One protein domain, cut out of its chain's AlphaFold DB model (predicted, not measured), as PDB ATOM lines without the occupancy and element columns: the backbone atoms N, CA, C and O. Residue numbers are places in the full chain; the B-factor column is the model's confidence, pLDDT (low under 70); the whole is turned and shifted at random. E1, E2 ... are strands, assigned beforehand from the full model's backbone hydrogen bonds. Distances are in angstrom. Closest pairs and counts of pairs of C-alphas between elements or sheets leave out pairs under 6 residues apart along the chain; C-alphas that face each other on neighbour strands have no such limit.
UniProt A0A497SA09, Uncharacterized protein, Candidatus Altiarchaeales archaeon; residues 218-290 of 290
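AT A GLANCE: This is residues 218 to 290 of the 290 residues of an uncharacterized protein of Candidatus Altiarchaeales archaeon (UniProt A0A497SA09). With little regular structure, the domain is a thin rod of loops with one small two-stranded hairpin, E1 and E2, near its middle. One end holds residues 245 to 253 and the other residues 277 to 290, each with a short antiparallel pairing. The printed part has 73 residues, with E1 before E2 and no named helix; it is all strand by class, but the named elements hold only 8 residues. It is loose, with a radius of gyration of the C-alphas of 16.1 A and spans of 54 by 15 by 14 A.

IN THESE COORDINATES: E1, residues 229 to 232, begins at C-alpha 229 (-71.019, -19.143, 8.965) and is 10.7 A long. E2, residues 235 to 238, is 10.4 A long and ends at C-alpha 238 (-73.892, -17.057, 6.073).

HOW THE PARTS SIT: E1 and E2 form a hairpin with a tight link; they are antiparallel, with 150 degrees between their directions. N 230 and O 237 are within hydrogen-bond range at 3.0 A. Outside them, residues 245 to 246 pair with 252 to 253, and 282 to 283 with 288 to 289.

THE WHOLE: The C-alphas farthest apart, of Arg 249 and Gly 279, are 54.4 A apart. The printed part has no cut, and no printed residue is under 70 in pLDDT.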
ATOM      1  N   SER A 218     -70.611   2.743  12.311       92.88
ATOM      2  CA  SER A 218     -69.942   2.225  11.117       92.88
ATOM      3  C   SER A 218     -70.250   0.753  10.874       92.88
ATOM      4  O   SER A 218     -70.072  -0.088  11.752       92.88
ATOM      5  N   ASP A 219     -70.706   0.444   9.662       92.69
ATOM      6  CA  ASP A 219     -70.863  -0.929   9.178       92.69
ATOM      7  C   ASP A 219     -69.503  -1.517   8.766       92.69
ATOM      8  O   ASP A 219     -68.568  -0.779   8.430       92.69
ATOM      9  N   ASN A 220     -69.399  -2.849   8.741       92.94
ATOM     10  CA  ASN A 220     -68.210  -3.596   8.315       92.94
ATOM     11  C   ASN A 220     -66.917  -3.144   9.021       92.94
ATOM     12  O   ASN A 220     -65.845  -3.019   8.409       92.94
ATOM     13  N   ASN A 221     -67.017  -2.891  10.325       93.56
ATOM     14  CA  ASN A 221     -65.937  -2.365  11.142       93.56
ATOM     15  C   ASN A 221     -64.841  -3.423  11.379       93.56
ATOM     16  O   ASN A 221     -65.116  -4.548  11.791       93.56
ATOM     17  N   GLU A 222     -63.573  -3.063  11.157       92.88
ATOM     18  CA  GLU A 222     -62.439  -4.000  11.249       92.88
ATOM     19  C   GLU A 222     -62.179  -4.554  12.659       92.88
ATOM     20  O   GLU A 222     -61.583  -5.628  12.805       92.88
ATOM     21  N   TYR A 223     -62.625  -3.836  13.689       93.50
ATOM     22  CA  TYR A 223     -62.496  -4.241  15.085       93.50
ATOM     23  C   TYR A 223     -63.646  -5.163  15.518       93.50
ATOM     24  O   TYR A 223     -63.459  -5.999  16.403       93.50
ATOM     25  N   CYS A 224     -64.794  -5.104  14.835       94.06
ATOM     26  CA  CYS A 224     -65.949  -5.959  15.099       94.06
ATOM     27  C   CYS A 224     -65.876  -7.290  14.369       94.06
ATOM     28  O   CYS A 224     -66.627  -7.548  13.436       94.06
ATOM     29  N   LYS A 225     -64.994  -8.178  14.821       94.75
ATOM     30  CA  LYS A 225     -64.908  -9.522  14.243       94.75
ATOM     31  C   LYS A 225     -66.144 -10.356  14.575       94.75
ATOM     32  O   LYS A 225     -66.548 -10.430  15.732       94.75
ATOM     33  N   GLN A 226     -66.677 -11.041  13.569       93.69
ATOM     34  CA  GLN A 226     -67.814 -11.955  13.696       93.69
ATOM     35  C   GLN A 226     -67.584 -13.249  12.912       93.69
ATOM     36  O   GLN A 226     -66.725 -13.329  12.033       93.69
ATOM     37  N   THR A 227     -68.362 -14.285  13.221       93.44
ATOM     38  CA  THR A 227     -68.369 -15.514  12.421       93.44
ATOM     39  C   THR A 227     -69.138 -15.308  11.118       93.44
ATOM     40  O   THR A 227     -70.212 -14.703  11.105       93.44
ATOM     41  N   THR A 228     -68.609 -15.845  10.019       95.56
ATOM     42  CA  THR A 228     -69.217 -15.752   8.681       95.56
ATOM     43  C   THR A 228     -70.228 -16.857   8.397       95.56
ATOM     44  O   THR A 228     -71.034 -16.724   7.482       95.56
ATOM     45  N   GLU A 229     -70.200 -17.946   9.165       95.19
ATOM     46  CA  GLU A 229     -71.019 -19.143   8.965       95.19
ATOM     47  C   GLU A 229     -71.698 -19.553  10.279       95.19
ATOM     48  O   GLU A 229     -71.139 -19.376  11.365       95.19
ATOM     49  N   GLY A 230     -72.900 -20.121  10.179       94.50
ATOM     50  CA  GLY A 230     -73.667 -20.603  11.324       94.50
ATOM     51  C   GLY A 230     -74.737 -21.628  10.944       94.50
ATOM     52  O   GLY A 230     -74.986 -21.885   9.765       94.50
ATOM     53  N   CYS A 231     -75.381 -22.200  11.963       95.00
ATOM     54  CA  CYS A 231     -76.429 -23.211  11.816       95.00
ATOM     55  C   CYS A 231     -77.660 -22.864  12.661       95.00
ATOM     56  O   CYS A 231     -77.528 -22.478  13.822       95.00
ATOM     57  N   VAL A 232     -78.860 -23.063  12.109       94.38
ATOM     58  CA  VAL A 232     -80.126 -23.102  12.864       94.38
ATOM     59  C   VAL A 232     -80.831 -24.412  12.535       94.38
ATOM     60  O   VAL A 232     -81.398 -24.583  11.456       94.38
ATOM     61  N   GLY A 233     -80.766 -25.358  13.474       94.31
ATOM     62  CA  GLY A 233     -81.114 -26.751  13.191       94.31
ATOM     63  C   GLY A 233     -80.250 -27.283  12.049       94.31
ATOM     64  O   GLY A 233     -79.045 -27.042  12.035       94.31
ATOM     65  N   HIS A 234     -80.889 -27.916  11.064       95.50
ATOM     66  CA  HIS A 234     -80.212 -28.427   9.870       95.50
ATOM     67  C   HIS A 234     -79.984 -27.388   8.769       95.50
ATOM     68  O   HIS A 234     -79.496 -27.709   7.692       95.50
ATOM     69  N   ARG A 235     -80.355 -26.126   9.001       95.50
ATOM     70  CA  ARG A 235     -80.208 -25.070   8.000       95.50
ATOM     71  C   ARG A 235     -78.919 -24.308   8.210       95.50
ATOM     72  O   ARG A 235     -78.615 -23.865   9.318       95.50
ATOM     73  N   TYR A 236     -78.218 -24.109   7.111       96.56
ATOM     74  CA  TYR A 236     -76.984 -23.362   7.032       96.56
ATOM     75  C   TYR A 236     -77.260 -21.890   6.734       96.56
ATOM     76  O   TYR A 236     -78.180 -21.551   5.991       96.56
ATOM     77  N   MET A 237     -76.473 -21.001   7.330       95.62
ATOM     78  CA  MET A 237     -76.569 -19.565   7.094       95.62
ATOM     79  C   MET A 237     -75.194 -18.920   7.028       95.62
ATOM     80  O   MET A 237     -74.237 -19.387   7.646       95.62
ATOM     81  N   THR A 238     -75.124 -17.811   6.297       95.25
ATOM     82  CA  THR A 238     -73.892 -17.057   6.073       95.25
ATOM     83  C   THR A 238     -74.092 -15.562   6.284       95.25
ATOM     84  O   THR A 238     -75.209 -15.050   6.162       95.25
ATOM     85  N   ARG A 239     -73.000 -14.867   6.594       92.69
ATOM     86  CA  ARG A 239     -72.862 -13.409   6.497       92.69
ATOM     87  C   ARG A 239     -72.001 -13.061   5.284       92.69
ATOM     88  O   ARG A 239     -71.278 -13.918   4.775       92.69
ATOM     89  N   SER A 240     -72.108 -11.826   4.798       90.00
ATOM     90  CA  SER A 240     -71.331 -11.337   3.650       90.00
ATOM     91  C   SER A 240     -69.829 -11.289   3.922       90.00
ATOM     92  O   SER A 240     -69.038 -11.487   3.000       90.00
ATOM     93  N   ASP A 241     -69.451 -11.032   5.170       92.06
ATOM     94  CA  ASP A 241     -68.077 -10.803   5.596       92.06
ATOM     95  C   ASP A 241     -67.910 -11.073   7.104       92.06
ATOM     96  O   ASP A 241     -68.855 -11.444   7.809       92.06
ATOM     97  N   ASP A 242     -66.670 -10.962   7.578       94.38
ATOM     98  CA  ASP A 242     -66.257 -11.234   8.954       94.38
ATOM     99  C   ASP A 242     -66.307  -9.994   9.863       94.38
ATOM    100  O   ASP A 242     -65.725 -10.022  10.952       94.38
ATOM    101  N   ARG A 243     -66.995  -8.917   9.448       95.25
ATOM    102  CA  ARG A 243     -66.974  -7.609  10.116       95.25
ATOM    103  C   ARG A 243     -68.370  -7.081  10.420       95.25
ATOM    104  O   ARG A 243     -69.128  -6.777   9.520       95.25
ATOM    105  N   GLY A 244     -68.687  -6.929  11.698       93.81
ATOM    106  CA  GLY A 244     -69.966  -6.398  12.156       93.81
ATOM    107  C   GLY A 244     -70.038  -4.872  12.174       93.81
ATOM    108  O   GLY A 244     -69.122  -4.155  11.764       93.81
ATOM    109  N   TYR A 245     -71.132  -4.377  12.736       94.50
ATOM    110  CA  TYR A 245     -71.405  -2.961  12.936       94.50
ATOM    111  C   TYR A 245     -70.880  -2.464  14.288       94.50
ATOM    112  O   TYR A 245     -71.060  -3.106  15.327       94.50
ATOM    113  N   CYS A 246     -70.278  -1.279  14.283       95.06
ATOM    114  CA  CYS A 246     -69.918  -0.541  15.482       95.06
ATOM    115  C   CYS A 246     -71.029   0.441  15.857       95.06
ATOM    116  O   CYS A 246     -71.333   1.353  15.088       95.06
ATOM    117  N   ASP A 247     -71.633   0.294  17.037       90.00
ATOM    118  CA  ASP A 247     -72.709   1.192  17.461       90.00
ATOM    119  C   ASP A 247     -72.209   2.537  18.014       90.00
ATOM    120  O   ASP A 247     -71.028   2.726  18.298       90.00
ATOM    121  N   LYS A 248     -73.128   3.492  18.208       87.19
ATOM    122  CA  LYS A 248     -72.841   4.818  18.792       87.19
ATOM    123  C   LYS A 248     -72.153   4.823  20.169       87.19
ATOM    124  O   LYS A 248     -71.811   5.890  20.671       87.19
ATOM    125  N   ARG A 249     -72.049   3.673  20.842       85.00
ATOM    126  CA  ARG A 249     -71.354   3.492  22.126       85.00
ATOM    127  C   ARG A 249     -70.055   2.692  21.968       85.00
ATOM    128  O   ARG A 249     -69.516   2.249  22.978       85.00
ATOM    129  N   CYS A 250     -69.572   2.508  20.739       90.75
ATOM    130  CA  CYS A 250     -68.368   1.749  20.409       90.75
ATOM    131  C   CYS A 250     -68.453   0.294  20.881       90.75
ATOM    132  O   CYS A 250     -67.476  -0.290  21.357       90.75
ATOM    133  N   LYS A 251     -69.655  -0.285  20.775       90.44
ATOM    134  CA  LYS A 251     -69.911  -1.703  21.014       90.44
ATOM    135  C   LYS A 251     -70.149  -2.428  19.707       90.44
ATOM    136  O   LYS A 251     -70.876  -1.933  18.840       90.44
ATOM    137  N   CYS A 252     -69.566  -3.614  19.596       94.00
ATOM    138  CA  CYS A 252     -69.722  -4.419  18.404       94.00
ATOM    139  C   CYS A 252     -71.077  -5.103  18.385       94.00
ATOM    140  O   CYS A 252     -71.543  -5.675  19.373       94.00
ATOM    141  N   ARG A 253     -71.711  -5.062  17.220       94.38
ATOM    142  CA  ARG A 253     -72.926  -5.801  16.927       94.38
ATOM    143  C   ARG A 253     -72.679  -6.642  15.701       94.38
ATOM    144  O   ARG A 253     -72.265  -6.137  14.665       94.38
ATOM    145  N   GLU A 254     -72.951  -7.927  15.836       93.38
ATOM    146  CA  GLU A 254     -72.907  -8.809  14.685       93.38
ATOM    147  C   GLU A 254     -74.033  -8.465  13.710       93.38
ATOM    148  O   GLU A 254     -75.154  -8.122  14.110       93.38
ATOM    149  N   ASP A 255     -73.748  -8.628  12.427       91.38
ATOM    150  CA  ASP A 255     -74.746  -8.486  11.390       91.38
ATOM    151  C   ASP A 255     -75.749  -9.627  11.438       91.38
ATOM    152  O   ASP A 255     -75.553 -10.702  12.027       91.38
ATOM    153  N   ARG A 256     -76.864  -9.402  10.755       91.56
ATOM    154  CA  ARG A 256     -77.841 -10.459  10.553       91.56
ATOM    155  C   ARG A 256     -77.281 -11.476   9.571       91.56
ATOM    156  O   ARG A 256     -76.825 -11.125   8.489       91.56
ATOM    157  N   PHE A 257     -77.390 -12.744   9.940       93.94
ATOM    158  CA  PHE A 257     -77.237 -13.826   8.983       93.94
ATOM    159  C   PHE A 257     -78.295 -13.725   7.877       93.94
ATOM    160  O   PHE A 257     -79.430 -13.293   8.113       93.94
ATOM    161  N   ASN A 258     -77.924 -14.175   6.680       92.62
ATOM    162  CA  ASN A 258     -78.854 -14.382   5.578       92.62
ATOM    163  C   ASN A 258     -79.924 -15.421   5.943       92.62
ATOM    164  O   ASN A 258     -79.799 -16.167   6.919       92.62
ATOM    165  N   THR A 259     -80.988 -15.484   5.137       93.75
ATOM    166  CA  THR A 259     -82.039 -16.489   5.313       93.75
ATOM    167  C   THR A 259     -81.426 -17.893   5.333       93.75
ATOM    168  O   THR A 259     -80.744 -18.247   4.372       93.75
ATOM    169  N   PRO A 260     -81.655 -18.694   6.390       95.19
ATOM    170  CA  PRO A 260     -81.078 -20.029   6.478       95.19
ATOM    171  C   PRO A 260     -81.637 -20.942   5.386       95.19
ATOM    172  O   PRO A 260     -82.857 -21.024   5.218       95.19
ATOM    173  N   THR A 261     -80.764 -21.655   4.681       95.56
ATOM    174  CA  THR A 261     -81.124 -22.586   3.604       95.56
ATOM    175  C   THR A 261     -80.640 -23.994   3.917       95.56
ATOM    176  O   THR A 261     -79.762 -24.200   4.758       95.56
ATOM    177  N   CYS A 262     -81.230 -24.984   3.256       96.50
ATOM    178  CA  CYS A 262     -80.657 -26.319   3.252       96.50
ATOM    179  C   CYS A 262     -79.370 -26.294   2.421       96.50
ATOM    180  O   CYS A 262     -79.276 -25.561   1.443       96.50
ATOM    181  N   MET A 263     -78.341 -27.000   2.870       95.94
ATOM    182  CA  MET A 263     -77.101 -27.158   2.118       95.94
ATOM    183  C   MET A 263     -76.495 -28.489   2.527       95.94
ATOM    184  O   MET A 263     -75.996 -28.626   3.644       95.94
ATOM    185  N   LYS A 264     -76.561 -29.480   1.640       94.75
ATOM    186  CA  LYS A 264     -76.133 -30.847   1.938       94.75
ATOM    187  C   LYS A 264     -74.733 -30.906   2.548       94.75
ATOM    188  O   LYS A 264     -73.778 -30.333   2.026       94.75
ATOM    189  N   GLY A 265     -74.615 -31.634   3.656       93.75
ATOM    190  CA  GLY A 265     -73.361 -31.804   4.389       93.75
ATOM    191  C   GLY A 265     -72.959 -30.614   5.268       93.75
ATOM    192  O   GLY A 265     -71.924 -30.683   5.931       93.75
ATOM    193  N   LYS A 266     -73.752 -29.536   5.319       96.06
ATOM    194  CA  LYS A 266     -73.610 -28.445   6.293       96.06
ATOM    195  C   LYS A 266     -74.716 -28.548   7.336       96.06
ATOM    196  O   LYS A 266     -75.847 -28.875   7.004       96.06
ATOM    197  N   CYS A 267     -74.384 -28.260   8.594       95.31
ATOM    198  CA  CYS A 267     -75.336 -28.311   9.711       95.31
ATOM    199  C   CYS A 267     -76.090 -29.651   9.816       95.31
ATOM    200  O   CYS A 267     -77.252 -29.676  10.189       95.31
ATOM    201  N   ASP A 268     -75.456 -30.766   9.448       95.75
ATOM    202  CA  ASP A 268     -76.094 -32.090   9.400       95.75
ATOM    203  C   ASP A 268     -77.302 -32.187   8.440       95.75
ATOM    204  O   ASP A 268     -78.147 -33.060   8.603       95.75
ATOM    205  N   ALA A 269     -77.405 -31.303   7.438       96.38
ATOM    206  CA  ALA A 269     -78.395 -31.419   6.370       96.38
ATOM    207  C   ALA A 269     -78.090 -32.614   5.460       96.38
ATOM    208  O   ALA A 269     -76.960 -32.776   4.976       96.38
ATOM    209  N   GLU A 270     -79.116 -33.399   5.150       96.06
ATOM    210  CA  GLU A 270     -79.012 -34.548   4.244       96.06
ATOM    211  C   GLU A 270     -79.188 -34.147   2.773       96.06
ATOM    212  O   GLU A 270     -78.652 -34.811   1.884       96.06
ATOM    213  N   CYS A 271     -79.897 -33.042   2.522       95.62
ATOM    214  CA  CYS A 271     -80.242 -32.568   1.186       95.62
ATOM    215  C   CYS A 271     -80.243 -31.039   1.084       95.62
ATOM    216  O   CYS A 271     -80.478 -30.344   2.072       95.62
ATOM    217  N   ASP A 272     -79.972 -30.523  -0.115       96.19
ATOM    218  CA  ASP A 272     -80.307 -29.159  -0.552       96.19
ATOM    219  C   ASP A 272     -81.552 -29.185  -1.459       96.19
ATOM    220  O   ASP A 272     -82.455 -28.363  -1.320       96.19
ATOM    221  N   ASP A 273     -81.669 -30.206  -2.312       94.62
ATOM    222  CA  ASP A 273     -82.826 -30.424  -3.180       94.62
ATOM    223  C   ASP A 273     -83.227 -31.909  -3.301       94.62
ATOM    224  O   ASP A 273     -82.581 -32.801  -2.750       94.62
ATOM    225  N   ASP A 274     -84.323 -32.192  -4.016       94.69
ATOM    226  CA  ASP A 274     -84.850 -33.555  -4.201       94.69
ATOM    227  C   ASP A 274     -83.830 -34.523  -4.838       94.69
ATOM    228  O   ASP A 274     -83.933 -35.733  -4.640       94.69
ATOM    229  N   SER A 275     -82.844 -34.027  -5.598       94.44
ATOM    230  CA  SER A 275     -81.840 -34.876  -6.255       94.44
ATOM    231  C   SER A 275     -80.828 -35.466  -5.274       94.44
ATOM    232  O   SER A 275     -80.209 -36.493  -5.560       94.44
ATOM    233  N   ASP A 276     -80.698 -34.857  -4.096       93.56
ATOM    234  CA  ASP A 276     -79.833 -35.347  -3.035       93.56
ATOM    235  C   ASP A 276     -80.388 -36.568  -2.303       93.56
ATOM    236  O   ASP A 276     -79.624 -37.256  -1.613       93.56
ATOM    237  N   CYS A 277     -81.682 -36.845  -2.475       92.88
ATOM    238  CA  CYS A 277     -82.399 -37.931  -1.833       92.88
ATOM    239  C   CYS A 277     -82.517 -39.140  -2.770       92.88
ATOM    240  O   CYS A 277     -83.017 -39.047  -3.889       92.88
ATOM    241  N   ASN A 278     -82.097 -40.323  -2.305       88.62
ATOM    242  CA  ASN A 278     -82.145 -41.568  -3.083       88.62
ATOM    243  C   ASN A 278     -83.585 -42.110  -3.213       88.62
ATOM    244  O   ASN A 278     -83.942 -43.110  -2.592       88.62
ATOM    245  N   GLY A 279     -84.406 -41.446  -4.031       82.38
ATOM    246  CA  GLY A 279     -85.798 -41.814  -4.315       82.38
ATOM    247  C   GLY A 279     -86.855 -41.140  -3.427       82.38
ATOM    248  O   GLY A 279     -88.038 -41.420  -3.616       82.38
ATOM    249  N   GLY A 280     -86.439 -40.271  -2.501       88.44
ATOM    250  CA  GLY A 280     -87.308 -39.425  -1.667       88.44
ATOM    251  C   GLY A 280     -87.346 -37.967  -2.140       88.44
ATOM    252  O   GLY A 280     -86.765 -37.631  -3.171       88.44
ATOM    253  N   LYS A 281     -88.021 -37.101  -1.385       94.88
ATOM    254  CA  LYS A 281     -88.030 -35.644  -1.568       94.88
ATOM    255  C   LYS A 281     -87.257 -34.956  -0.455       94.88
ATOM    256  O   LYS A 281     -87.271 -35.401   0.688       94.88
ATOM    257  N   CYS A 282     -86.624 -33.840  -0.779       94.94
ATOM    258  CA  CYS A 282     -85.991 -33.004   0.220       94.94
ATOM    259  C   CYS A 282     -87.038 -32.114   0.883       94.94
ATOM    260  O   CYS A 282     -87.685 -31.277   0.244       94.94
ATOM    261  N   ASN A 283     -87.197 -32.253   2.194       95.56
ATOM    262  CA  ASN A 283     -88.036 -31.339   2.943       95.56
ATOM    263  C   ASN A 283     -87.242 -30.063   3.246       95.56
ATOM    264  O   ASN A 283     -86.499 -29.999   4.219       95.56
ATOM    265  N   LEU A 284     -87.452 -28.998   2.463       92.56
ATOM    266  CA  LEU A 284     -86.768 -27.704   2.645       92.56
ATOM    267  C   LEU A 284     -87.064 -27.017   3.994       92.56
ATOM    268  O   LEU A 284     -86.475 -25.981   4.321       92.56
ATOM    269  N   THR A 285     -87.983 -27.566   4.795       92.19
ATOM    270  CA  THR A 285     -88.243 -27.128   6.171       92.19
ATOM    271  C   THR A 285     -87.265 -27.740   7.165       92.19
ATOM    272  O   THR A 285     -86.749 -27.025   8.023       92.19
ATOM    273  N   THR A 286     -87.011 -29.041   7.037       93.62
ATOM    274  CA  THR A 286     -86.187 -29.832   7.962       93.62
ATOM    275  C   THR A 286     -84.782 -30.113   7.431       93.62
ATOM    276  O   THR A 286     -83.916 -30.435   8.230       93.62
ATOM    277  N   CYS A 287     -84.547 -29.948   6.127       96.38
ATOM    278  CA  CYS A 287     -83.333 -30.314   5.387       96.38
ATOM    279  C   CYS A 287     -82.961 -31.800   5.474       96.38
ATOM    280  O   CYS A 287     -81.781 -32.160   5.428       96.38
ATOM    281  N   LEU A 288     -83.980 -32.651   5.608       95.81
ATOM    282  CA  LEU A 288     -83.865 -34.105   5.651       95.81
ATOM    283  C   LEU A 288     -84.574 -34.725   4.443       95.81
ATOM    284  O   LEU A 288     -85.510 -34.132   3.893       95.81
ATOM    285  N   CYS A 289     -84.123 -35.913   4.042       95.06
ATOM    286  CA  CYS A 289     -84.765 -36.677   2.978       95.06
ATOM    287  C   CYS A 289     -85.977 -37.454   3.507       95.06
ATOM    288  O   CYS A 289     -85.867 -38.178   4.497       95.06
ATOM    289  N   GLU A 290     -87.115 -37.341   2.817       93.00
ATOM    290  CA  GLU A 290     -88.397 -37.976   3.172       93.00
ATOM    291  C   GLU A 290     -88.996 -38.808   2.028       93.00
ATOM    292  O   GLU A 290     -88.922 -38.381   0.852       93.00
TER     293      GLU A 290